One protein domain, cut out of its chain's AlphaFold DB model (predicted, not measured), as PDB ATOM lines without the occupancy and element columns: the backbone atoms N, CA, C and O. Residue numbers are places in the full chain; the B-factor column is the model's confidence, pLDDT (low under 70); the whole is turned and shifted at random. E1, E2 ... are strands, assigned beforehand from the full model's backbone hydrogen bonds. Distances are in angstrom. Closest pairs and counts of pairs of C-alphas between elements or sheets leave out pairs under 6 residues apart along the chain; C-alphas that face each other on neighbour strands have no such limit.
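AT A GLANCE: This is residues 41 to 108 of the 199 residues of the protein "LamG domain-containing protein" of Candidatus Poribacteria bacterium (UniProt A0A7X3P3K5). What is the main picture? There is little regular structure: two small antiparallel strand pairs, E1 with E4 and the hairpin E2 and E3, joined by loops, after a long unnamed stretch, residues 41 to 70, whose residues 60 to 61 pair with E1. What is its make-up? Of 68 printed residues, 16 lie in E1, E2, E3 and E4, all strand; the whole is only just compact, close to loose, with radius of gyration 12.6 A and spans 35 by 26 by 18 A.

IN THESE COORDINATES: Where does E1 lie? Residues 71 to 75, 13.0 A, from C-alpha 71 at (247.893, 122.727, 141.578). What follows? E2 is residues 78 to 80, E3 88 to 90, and E4 98 to 102, 13.1 A, ending at C-alpha 102 at (244.339, 120.014, 142.324).

HOW THE PARTS SIT: How do E1 and E4 pair? Antiparallel at 152 degrees, with N 72 and O 101 within hydrogen-bond range at 2.7 A. And E2 and E3? This hairpin is antiparallel at 128 degrees, with N 80 and O 88 within range at 2.8 A.

THE WHOLE: How large is it? The farthest C-alphas, of Ile 42 and Gln 94, are 38.0 A apart. Where is pLDDT under 70? Residues 41 to 43 and 95 to 96; the printed part has no cut and no long link.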
ATOM      1  N   ALA A  41     243.065 138.098 128.031       57.22
ATOM      2  CA  ALA A  41     242.973 136.653 128.048       57.22
ATOM      3  C   ALA A  41     241.547 136.360 127.587       57.22
ATOM      4  O   ALA A  41     240.596 136.847 128.197       57.22
ATOM      5  N   ILE A  42     241.406 135.678 126.449       48.12
ATOM      6  CA  ILE A  42     240.108 135.173 126.022       48.12
ATOM      7  C   ILE A  42     239.608 134.361 127.211       48.12
ATOM      8  O   ILE A  42     240.211 133.340 127.547       48.12
ATOM      9  N   GLU A  43     238.574 134.857 127.889       57.53
ATOM     10  CA  GLU A  43     237.875 134.096 128.913       57.53
ATOM     11  C   GLU A  43     237.110 133.010 128.158       57.53
ATOM     12  O   GLU A  43     235.955 133.163 127.761       57.53
ATOM     13  N   ASP A  44     237.833 131.946 127.816       77.25
ATOM     14  CA  ASP A  44     237.236 130.746 127.273       77.25
ATOM     15  C   ASP A  44     236.538 130.058 128.438       77.25
ATOM     16  O   ASP A  44     237.155 129.335 129.219       77.25
ATOM     17  N   ASP A  45     235.235 130.298 128.563       81.56
ATOM     18  CA  ASP A  45     234.388 129.654 129.563       81.56
ATOM     19  C   ASP A  45     234.473 128.117 129.526       81.56
ATOM     20  O   ASP A  45     234.130 127.459 130.513       81.56
ATOM     21  N   ALA A  46     234.919 127.528 128.407       87.50
ATOM     22  CA  ALA A  46     235.145 126.093 128.287       87.50
ATOM     23  C   ALA A  46     236.485 125.634 128.889       87.50
ATOM     24  O   ALA A  46     236.638 124.444 129.182       87.50
ATOM     25  N   MET A  47     237.445 126.539 129.094       92.88
ATOM     26  CA  MET A  47     238.726 126.232 129.717       92.88
ATOM     27  C   MET A  47     238.563 126.177 131.237       92.88
ATOM     28  O   MET A  47     238.294 127.167 131.915       92.88
ATOM     29  N   VAL A  48     238.730 124.977 131.781       94.00
ATOM     30  CA  VAL A  48     238.553 124.706 133.217       94.00
ATOM     31  C   VAL A  48     239.859 124.436 133.952       94.00
ATOM     32  O   VAL A  48     239.850 124.338 135.171       94.00
ATOM     33  N   LEU A  49     240.964 124.263 133.226       94.88
ATOM     34  CA  LEU A  49     242.276 124.046 133.820       94.88
ATOM     35  C   LEU A  49     243.367 124.412 132.822       94.88
ATOM     36  O   LEU A  49     243.409 123.834 131.730       94.88
ATOM     37  N   TYR A  50     244.276 125.303 133.213       96.12
ATOM     38  CA  TYR A  50     245.460 125.608 132.417       96.12
ATOM     39  C   TYR A  50     246.698 125.807 133.291       96.12
ATOM     40  O   TYR A  50     246.833 126.802 133.995       96.12
ATOM     41  N   TYR A  51     247.633 124.858 133.200       97.31
ATOM     42  CA  TYR A  51     248.943 124.934 133.843       97.31
ATOM     43  C   TYR A  51     250.023 125.165 132.790       97.31
ATOM     44  O   TYR A  51     250.324 124.264 132.006       97.31
ATOM     45  N   SER A  52     250.630 126.354 132.789       96.25
ATOM     46  CA  SER A  52     251.775 126.629 131.910       96.25
ATOM     47  C   SER A  52     253.085 126.049 132.443       96.25
ATOM     48  O   SER A  52     253.991 125.775 131.666       96.25
ATOM     49  N   PHE A  53     253.171 125.844 133.763       97.31
ATOM     50  CA  PHE A  53     254.384 125.443 134.481       97.31
ATOM     51  C   PHE A  53     255.554 126.442 134.385       97.31
ATOM     52  O   PHE A  53     256.667 126.102 134.778       97.31
ATOM     53  N   ASP A  54     255.321 127.692 133.968       95.69
ATOM     54  CA  ASP A  54     256.375 128.710 133.786       95.69
ATOM     55  C   ASP A  54     257.007 129.212 135.095       95.69
ATOM     56  O   ASP A  54     258.102 129.776 135.087       95.69
ATOM     57  N   ALA A  55     256.323 129.039 136.231       94.62
ATOM     58  CA  ALA A  55     256.819 129.511 137.523       94.62
ATOM     59  C   ALA A  55     258.164 128.862 137.895       94.62
ATOM     60  O   ALA A  55     259.028 129.528 138.476       94.62
ATOM     61  N   GLY A  56     258.339 127.572 137.575       95.19
ATOM     62  CA  GLY A  56     259.601 126.842 137.727       95.19
ATOM     63  C   GLY A  56     260.128 126.739 139.163       95.19
ATOM     64  O   GLY A  56     261.302 126.424 139.369       95.19
ATOM     65  N   LYS A  57     259.310 127.076 140.168       96.19
ATOM     66  CA  LYS A  57     259.707 127.169 141.578       96.19
ATOM     67  C   LYS A  57     258.501 127.101 142.512       96.19
ATOM     68  O   LYS A  57     257.375 127.365 142.111       96.19
ATOM     69  N   GLY A  58     258.769 126.844 143.791       96.75
ATOM     70  CA  GLY A  58     257.731 126.742 144.819       96.75
ATOM     71  C   GLY A  58     256.977 125.415 144.752       96.75
ATOM     72  O   GLY A  58     257.420 124.481 144.085       96.75
ATOM     73  N   LYS A  59     255.869 125.321 145.488       96.69
ATOM     74  CA  LYS A  59     254.996 124.137 145.484       96.69
ATOM     75  C   LYS A  59     253.674 124.363 144.765       96.69
ATOM     76  O   LYS A  59     253.037 123.388 144.401       96.69
ATOM     77  N   GLU A  60     253.270 125.607 144.574       97.31
ATOM     78  CA  GLU A  60     252.002 125.939 143.937       97.31
ATOM     79  C   GLU A  60     252.190 126.106 142.429       97.31
ATOM     80  O   GLU A  60     253.206 126.627 141.961       97.31
ATOM     81  N   ILE A  61     251.199 125.648 141.678       98.12
ATOM     82  CA  ILE A  61     251.074 125.792 140.235       98.12
ATOM     83  C   ILE A  61     249.804 126.593 139.997       98.12
ATOM     84  O   ILE A  61     248.706 126.192 140.387       98.12
ATOM     85  N   GLU A  62     249.965 127.757 139.385       97.06
ATOM     86  CA  GLU A  62     248.850 128.648 139.112       97.06
ATOM     87  C   GLU A  62     247.935 128.060 138.030       97.06
ATOM     88  O   GLU A  62     248.413 127.619 136.984       97.06
ATOM     89  N   ASP A  63     246.623 128.055 138.285       97.00
ATOM     90  CA  ASP A  63     245.618 127.787 137.266       97.00
ATOM     91  C   ASP A  63     245.300 129.083 136.531       97.00
ATOM     92  O   ASP A  63     244.670 129.995 137.069       97.00
ATOM     93  N   LEU A  64     245.731 129.144 135.280       95.81
ATOM     94  CA  LEU A  64     245.549 130.295 134.409       95.81
ATOM     95  C   LEU A  64     244.191 130.276 133.689       95.81
ATOM     96  O   LEU A  64     243.924 131.167 132.886       95.81
ATOM     97  N   SER A  65     243.320 129.293 133.956       94.25
ATOM     98  CA  SER A  65     241.977 129.263 133.369       94.25
ATOM     99  C   SER A  65     240.970 130.174 134.068       94.25
ATOM    100  O   SER A  65     239.830 130.289 133.622       94.25
ATOM    101  N   GLY A  66     241.344 130.764 135.207       92.38
ATOM    102  CA  GLY A  66     240.447 131.586 136.017       92.38
ATOM    103  C   GLY A  66     239.393 130.793 136.801       92.38
ATOM    104  O   GLY A  66     238.487 131.401 137.366       92.38
ATOM    105  N   LYS A  67     239.486 129.452 136.865       93.81
ATOM    106  CA  LYS A  67     238.563 128.616 137.662       93.81
ATOM    107  C   LYS A  67     239.100 128.283 139.058       93.81
ATOM    108  O   LYS A  67     238.372 127.704 139.861       93.81
ATOM    109  N   GLY A  68     240.326 128.707 139.375       95.56
ATOM    110  CA  GLY A  68     240.917 128.587 140.709       95.56
ATOM    111  C   GLY A  68     241.339 127.162 141.061       95.56
ATOM    112  O   GLY A  68     241.521 126.848 142.235       95.56
ATOM    113  N   ASN A  69     241.512 126.299 140.059       96.12
ATOM    114  CA  ASN A  69     241.955 124.922 140.243       96.12
ATOM    115  C   ASN A  69     243.478 124.870 140.395       96.12
ATOM    116  O   ASN A  69     244.140 124.184 139.629       96.12
ATOM    117  N   HIS A  70     244.046 125.641 141.327       97.81
ATOM    118  CA  HIS A  70     245.491 125.687 141.544       97.81
ATOM    119  C   HIS A  70     246.040 124.302 141.901       97.81
ATOM    120  O   HIS A  70     245.439 123.547 142.669       97.81
ATOM    121  N   GLY A  71     247.205 123.985 141.346       97.50
ATOM    122  CA  GLY A  71     247.893 122.727 141.578       97.50
ATOM    123  C   GLY A  71     248.887 122.831 142.724       97.50
ATOM    124  O   GLY A  71     249.505 123.872 142.936       97.50
ATOM    125  N   THR A  72     249.111 121.725 143.417       97.75
ATOM    126  CA  THR A  72     250.199 121.554 144.377       97.75
ATOM    127  C   THR A  72     251.122 120.448 143.893       97.75
ATOM    128  O   THR A  72     250.686 119.356 143.537       97.75
ATOM    129  N   LEU A  73     252.416 120.742 143.864       97.19
ATOM    130  CA  LEU A  73     253.467 119.783 143.580       97.19
ATOM    131  C   LEU A  73     253.683 118.896 144.811       97.19
ATOM    132  O   LEU A  73     254.092 119.378 145.874       97.19
ATOM    133  N   GLU A  74     253.416 117.604 144.659       95.44
ATOM    134  CA  GLU A  74     253.428 116.638 145.753       95.44
ATOM    135  C   GLU A  74     254.423 115.499 145.537       95.44
ATOM    136  O   GLU A  74     254.766 115.117 144.413       95.44
ATOM    137  N   GLY A  75     254.859 114.939 146.668       93.31
ATOM    138  CA  GLY A  75     255.765 113.805 146.729       93.31
ATOM    139  C   GLY A  75     257.127 114.100 146.097       93.31
ATOM    140  O   GLY A  75     257.838 114.976 146.589       93.31
ATOM    141  N   ASP A  76     257.524 113.354 145.067       92.81
ATOM    142  CA  ASP A  76     258.823 113.493 144.392       92.81
ATOM    143  C   ASP A  76     258.769 114.161 143.011       92.81
ATOM    144  O   ASP A  76     259.800 114.254 142.331       92.81
ATOM    145  N   ALA A  77     257.599 114.680 142.622       95.06
ATOM    146  CA  ALA A  77     257.496 115.558 141.468       95.06
ATOM    147  C   ALA A  77     258.343 116.815 141.713       95.06
ATOM    148  O   ALA A  77     258.337 117.400 142.800       95.06
ATOM    149  N   LYS A  78     259.106 117.227 140.701       95.44
ATOM    150  CA  LYS A  78     260.039 118.355 140.804       95.44
ATOM    151  C   LYS A  78     259.963 119.236 139.569       95.44
ATOM    152  O   LYS A  78     259.646 118.767 138.482       95.44
ATOM    153  N   TRP A  79     260.302 120.506 139.735       97.44
ATOM    154  CA  TRP A  79     260.471 121.410 138.603       97.44
ATOM    155  C   TRP A  79     261.626 120.959 137.709       97.44
ATOM    156  O   TRP A  79     262.685 120.569 138.204       97.44
ATOM    157  N   GLU A  80     261.412 121.066 136.403       96.38
ATOM    158  CA  GLU A  80     262.417 120.887 135.361       96.38
ATOM    159  C   GLU A  80     262.620 122.220 134.641       96.38
ATOM    160  O   GLU A  80     261.650 122.891 134.286       96.38
ATOM    161  N   LYS A  81     263.875 122.629 134.459       95.69
ATOM    162  CA  LYS A  81     264.207 123.888 133.782       95.69
ATOM    163  C   LYS A  81     264.106 123.759 132.272       95.69
ATOM    164  O   LYS A  81     263.800 124.750 131.624       95.69
ATOM    165  N   ASP A  82     264.334 122.560 131.748       94.44
ATOM    166  CA  ASP A  82     264.311 122.279 130.315       94.44
ATOM    167  C   ASP A  82     262.920 121.784 129.878       94.44
ATOM    168  O   ASP A  82     262.753 120.711 129.292       94.44
ATOM    169  N   GLY A  83     261.890 122.576 130.196       95.56
ATOM    170  CA  GLY A  83     260.522 122.328 129.753       95.56
ATOM    171  C   GLY A  83     260.348 122.560 128.251       95.56
ATOM    172  O   GLY A  83     261.212 123.108 127.563       95.56
ATOM    173  N   LYS A  84     259.189 122.169 127.707       96.44
ATOM    174  CA  LYS A  84     258.882 122.445 126.295       96.44
ATOM    175  C   LYS A  84     258.830 123.946 126.008       96.44
ATOM    176  O   LYS A  84     259.279 124.392 124.952       96.44
ATOM    177  N   VAL A  85     258.230 124.685 126.933       95.50
ATOM    178  CA  VAL A  85     258.174 126.143 126.977       95.50
ATOM    179  C   VAL A  85     258.625 126.517 128.377       95.50
ATOM    180  O   VAL A  85     258.026 126.046 129.332       95.50
ATOM    181  N   ASN A  86     259.692 127.309 128.492       95.56
ATOM    182  CA  ASN A  86     260.308 127.657 129.775       95.56
ATOM    183  C   ASN A  86     260.564 126.403 130.637       95.56
ATOM    184  O   ASN A  86     261.380 125.570 130.257       95.56
ATOM    185  N   SER A  87     259.871 126.259 131.768       97.31
ATOM    186  CA  SER A  87     259.989 125.125 132.685       97.31
ATOM    187  C   SER A  87     258.868 124.092 132.523       97.31
ATOM    188  O   SER A  87     257.887 124.281 131.814       97.31
ATOM    189  N   GLY A  88     259.024 122.953 133.190       96.94
ATOM    190  CA  GLY A  88     258.021 121.899 133.270       96.94
ATOM    191  C   GLY A  88     258.054 121.198 134.622       96.94
ATOM    192  O   GLY A  88     258.752 121.619 135.546       96.94
ATOM    193  N   VAL A  89     257.314 120.099 134.727       97.12
ATOM    194  CA  VAL A  89     257.361 119.212 135.892       97.12
ATOM    195  C   VAL A  89     257.896 117.859 135.456       97.12
ATOM    196  O   VAL A  89     257.376 117.237 134.531       97.12
ATOM    197  N   PHE A  90     258.941 117.413 136.140       95.19
ATOM    198  CA  PHE A  90     259.483 116.077 136.014       95.19
ATOM    199  C   PHE A  90     258.803 115.147 137.016       95.19
ATOM    200  O   PHE A  90     258.776 115.412 138.223       95.19
ATOM    201  N   PHE A  91     258.321 114.023 136.499       92.50
ATOM    202  CA  PHE A  91     257.785 112.912 137.272       92.50
ATOM    203  C   PHE A  91     258.734 111.736 137.103       92.50
ATOM    204  O   PHE A  91     259.046 111.353 135.977       92.50
ATOM    205  N   ASN A  92     259.208 111.167 138.209       86.00
ATOM    206  CA  ASN A  92     260.055 109.991 138.110       86.00
ATOM    207  C   ASN A  92     259.218 108.737 137.799       86.00
ATOM    208  O   ASN A  92     257.991 108.724 137.889       86.00
ATOM    209  N   GLU A  93     259.888 107.650 137.432       73.31
ATOM    210  CA  GLU A  93     259.207 106.410 137.053       73.31
ATOM    211  C   GLU A  93     258.652 105.606 138.239       73.31
ATOM    212  O   GLU A  93     257.987 104.581 138.020       73.31
ATOM    213  N   GLN A  94     258.915 106.039 139.481       73.94
ATOM    214  CA  GLN A  94     258.449 105.346 140.675       73.94
ATOM    215  C   GLN A  94     256.932 105.476 140.768       73.94
ATOM    216  O   GLN A  94     256.350 106.558 140.776       73.94
ATOM    217  N   ILE A  95     256.275 104.323 140.830       68.00
ATOM    218  CA  ILE A  95     254.822 104.242 140.895       68.00
ATOM    219  C   ILE A  95     254.323 105.025 142.121       68.00
ATOM    220  O   ILE A  95     254.776 104.779 143.237       68.00
ATOM    221  N   GLN A  96     253.363 105.929 141.889       66.06
ATOM    222  CA  GLN A  96     252.579 106.646 142.909       66.06
ATOM    223  C   GLN A  96     253.347 107.609 143.827       66.06
ATOM    224  O   GLN A  96     252.903 107.848 144.948       66.06
ATOM    225  N   LYS A  97     254.473 108.183 143.393       80.19
ATOM    226  CA  LYS A  97     255.227 109.094 144.266       80.19
ATOM    227  C   LYS A  97     255.250 110.562 143.878       80.19
ATOM    228  O   LYS A  97     255.507 111.356 144.770       80.19
ATOM    229  N   GLY A  98     254.926 110.945 142.647       90.75
ATOM    230  CA  GLY A  98     254.951 112.349 142.230       90.75
ATOM    231  C   GLY A  98     253.697 112.725 141.462       90.75
ATOM    232  O   GLY A  98     253.369 112.070 140.473       90.75
ATOM    233  N   VAL A  99     253.004 113.775 141.904       93.62
ATOM    234  CA  VAL A  99     251.816 114.309 141.223       93.62
ATOM    235  C   VAL A  99     251.769 115.830 141.307       93.62
ATOM    236  O   VAL A  99     252.385 116.451 142.171       93.62
ATOM    237  N   VAL A 100     250.998 116.418 140.398       96.06
ATOM    238  CA  VAL A 100     250.433 117.753 140.573       96.06
ATOM    239  C   VAL A 100     248.974 117.552 140.961       96.06
ATOM    240  O   VAL A 100     248.182 117.097 140.134       96.06
ATOM    241  N   ALA A 101     248.637 117.833 142.215       95.44
ATOM    242  CA  ALA A 101     247.298 117.644 142.757       95.44
ATOM    243  C   ALA A 101     246.517 118.960 142.720       95.44
ATOM    244  O   ALA A 101     247.009 119.979 143.189       95.44
ATOM    245  N   ALA A 102     245.309 118.937 142.168       94.81
ATOM    246  CA  ALA A 102     244.339 120.014 142.324       94.81
ATOM    247  C   ALA A 102     243.231 119.526 143.257       94.81
ATOM    248  O   ALA A 102     242.833 118.359 143.177       94.81
ATOM    249  N   GLU A 103     242.725 120.411 144.110       93.62
ATOM    250  CA  GLU A 103     241.555 120.103 144.928       93.62
ATOM    251  C   GLU A 103     240.333 119.826 144.045       93.62
ATOM    252  O   GLU A 103     240.171 120.386 142.957       93.62
ATOM    253  N   ALA A 104     239.456 118.943 144.519       90.31
ATOM    254  CA  ALA A 104     238.240 118.619 143.790       90.31
ATOM    255  C   ALA A 104     237.328 119.851 143.688       90.31
ATOM    256  O   ALA A 104     237.044 120.516 144.684       90.31
ATOM    257  N   SER A 105     236.817 120.120 142.487       90.31
ATOM    258  CA  SER A 105     235.894 121.226 142.233       90.31
ATOM    259  C   SER A 105     234.826 120.835 141.212       90.31
ATOM    260  O   SER A 105     235.020 119.929 140.395       90.31
ATOM    261  N   ASP A 106     233.701 121.553 141.216       89.06
ATOM    262  CA  ASP A 106     232.619 121.338 140.246       89.06
ATOM    263  C   ASP A 106     233.084 121.581 138.802       89.06
ATOM    264  O   ASP A 106     232.619 120.922 137.873       89.06
ATOM    265  N   SER A 107     234.044 122.492 138.605       90.50
ATOM    266  CA  SER A 107     234.605 122.783 137.281       90.50
ATOM    267  C   SER A 107     235.447 121.632 136.713       90.50
ATOM    268  O   SER A 107     235.519 121.481 135.496       90.50
ATOM    269  N   LEU A 108     236.015 120.777 137.573       90.50
ATOM    270  CA  LEU A 108     236.745 119.567 137.183       90.50
ATOM    271  C   LEU A 108     235.834 118.333 137.059       90.50
ATOM    272  O   LEU A 108     236.256 117.300 136.535       90.50
TER     273      LEU A 108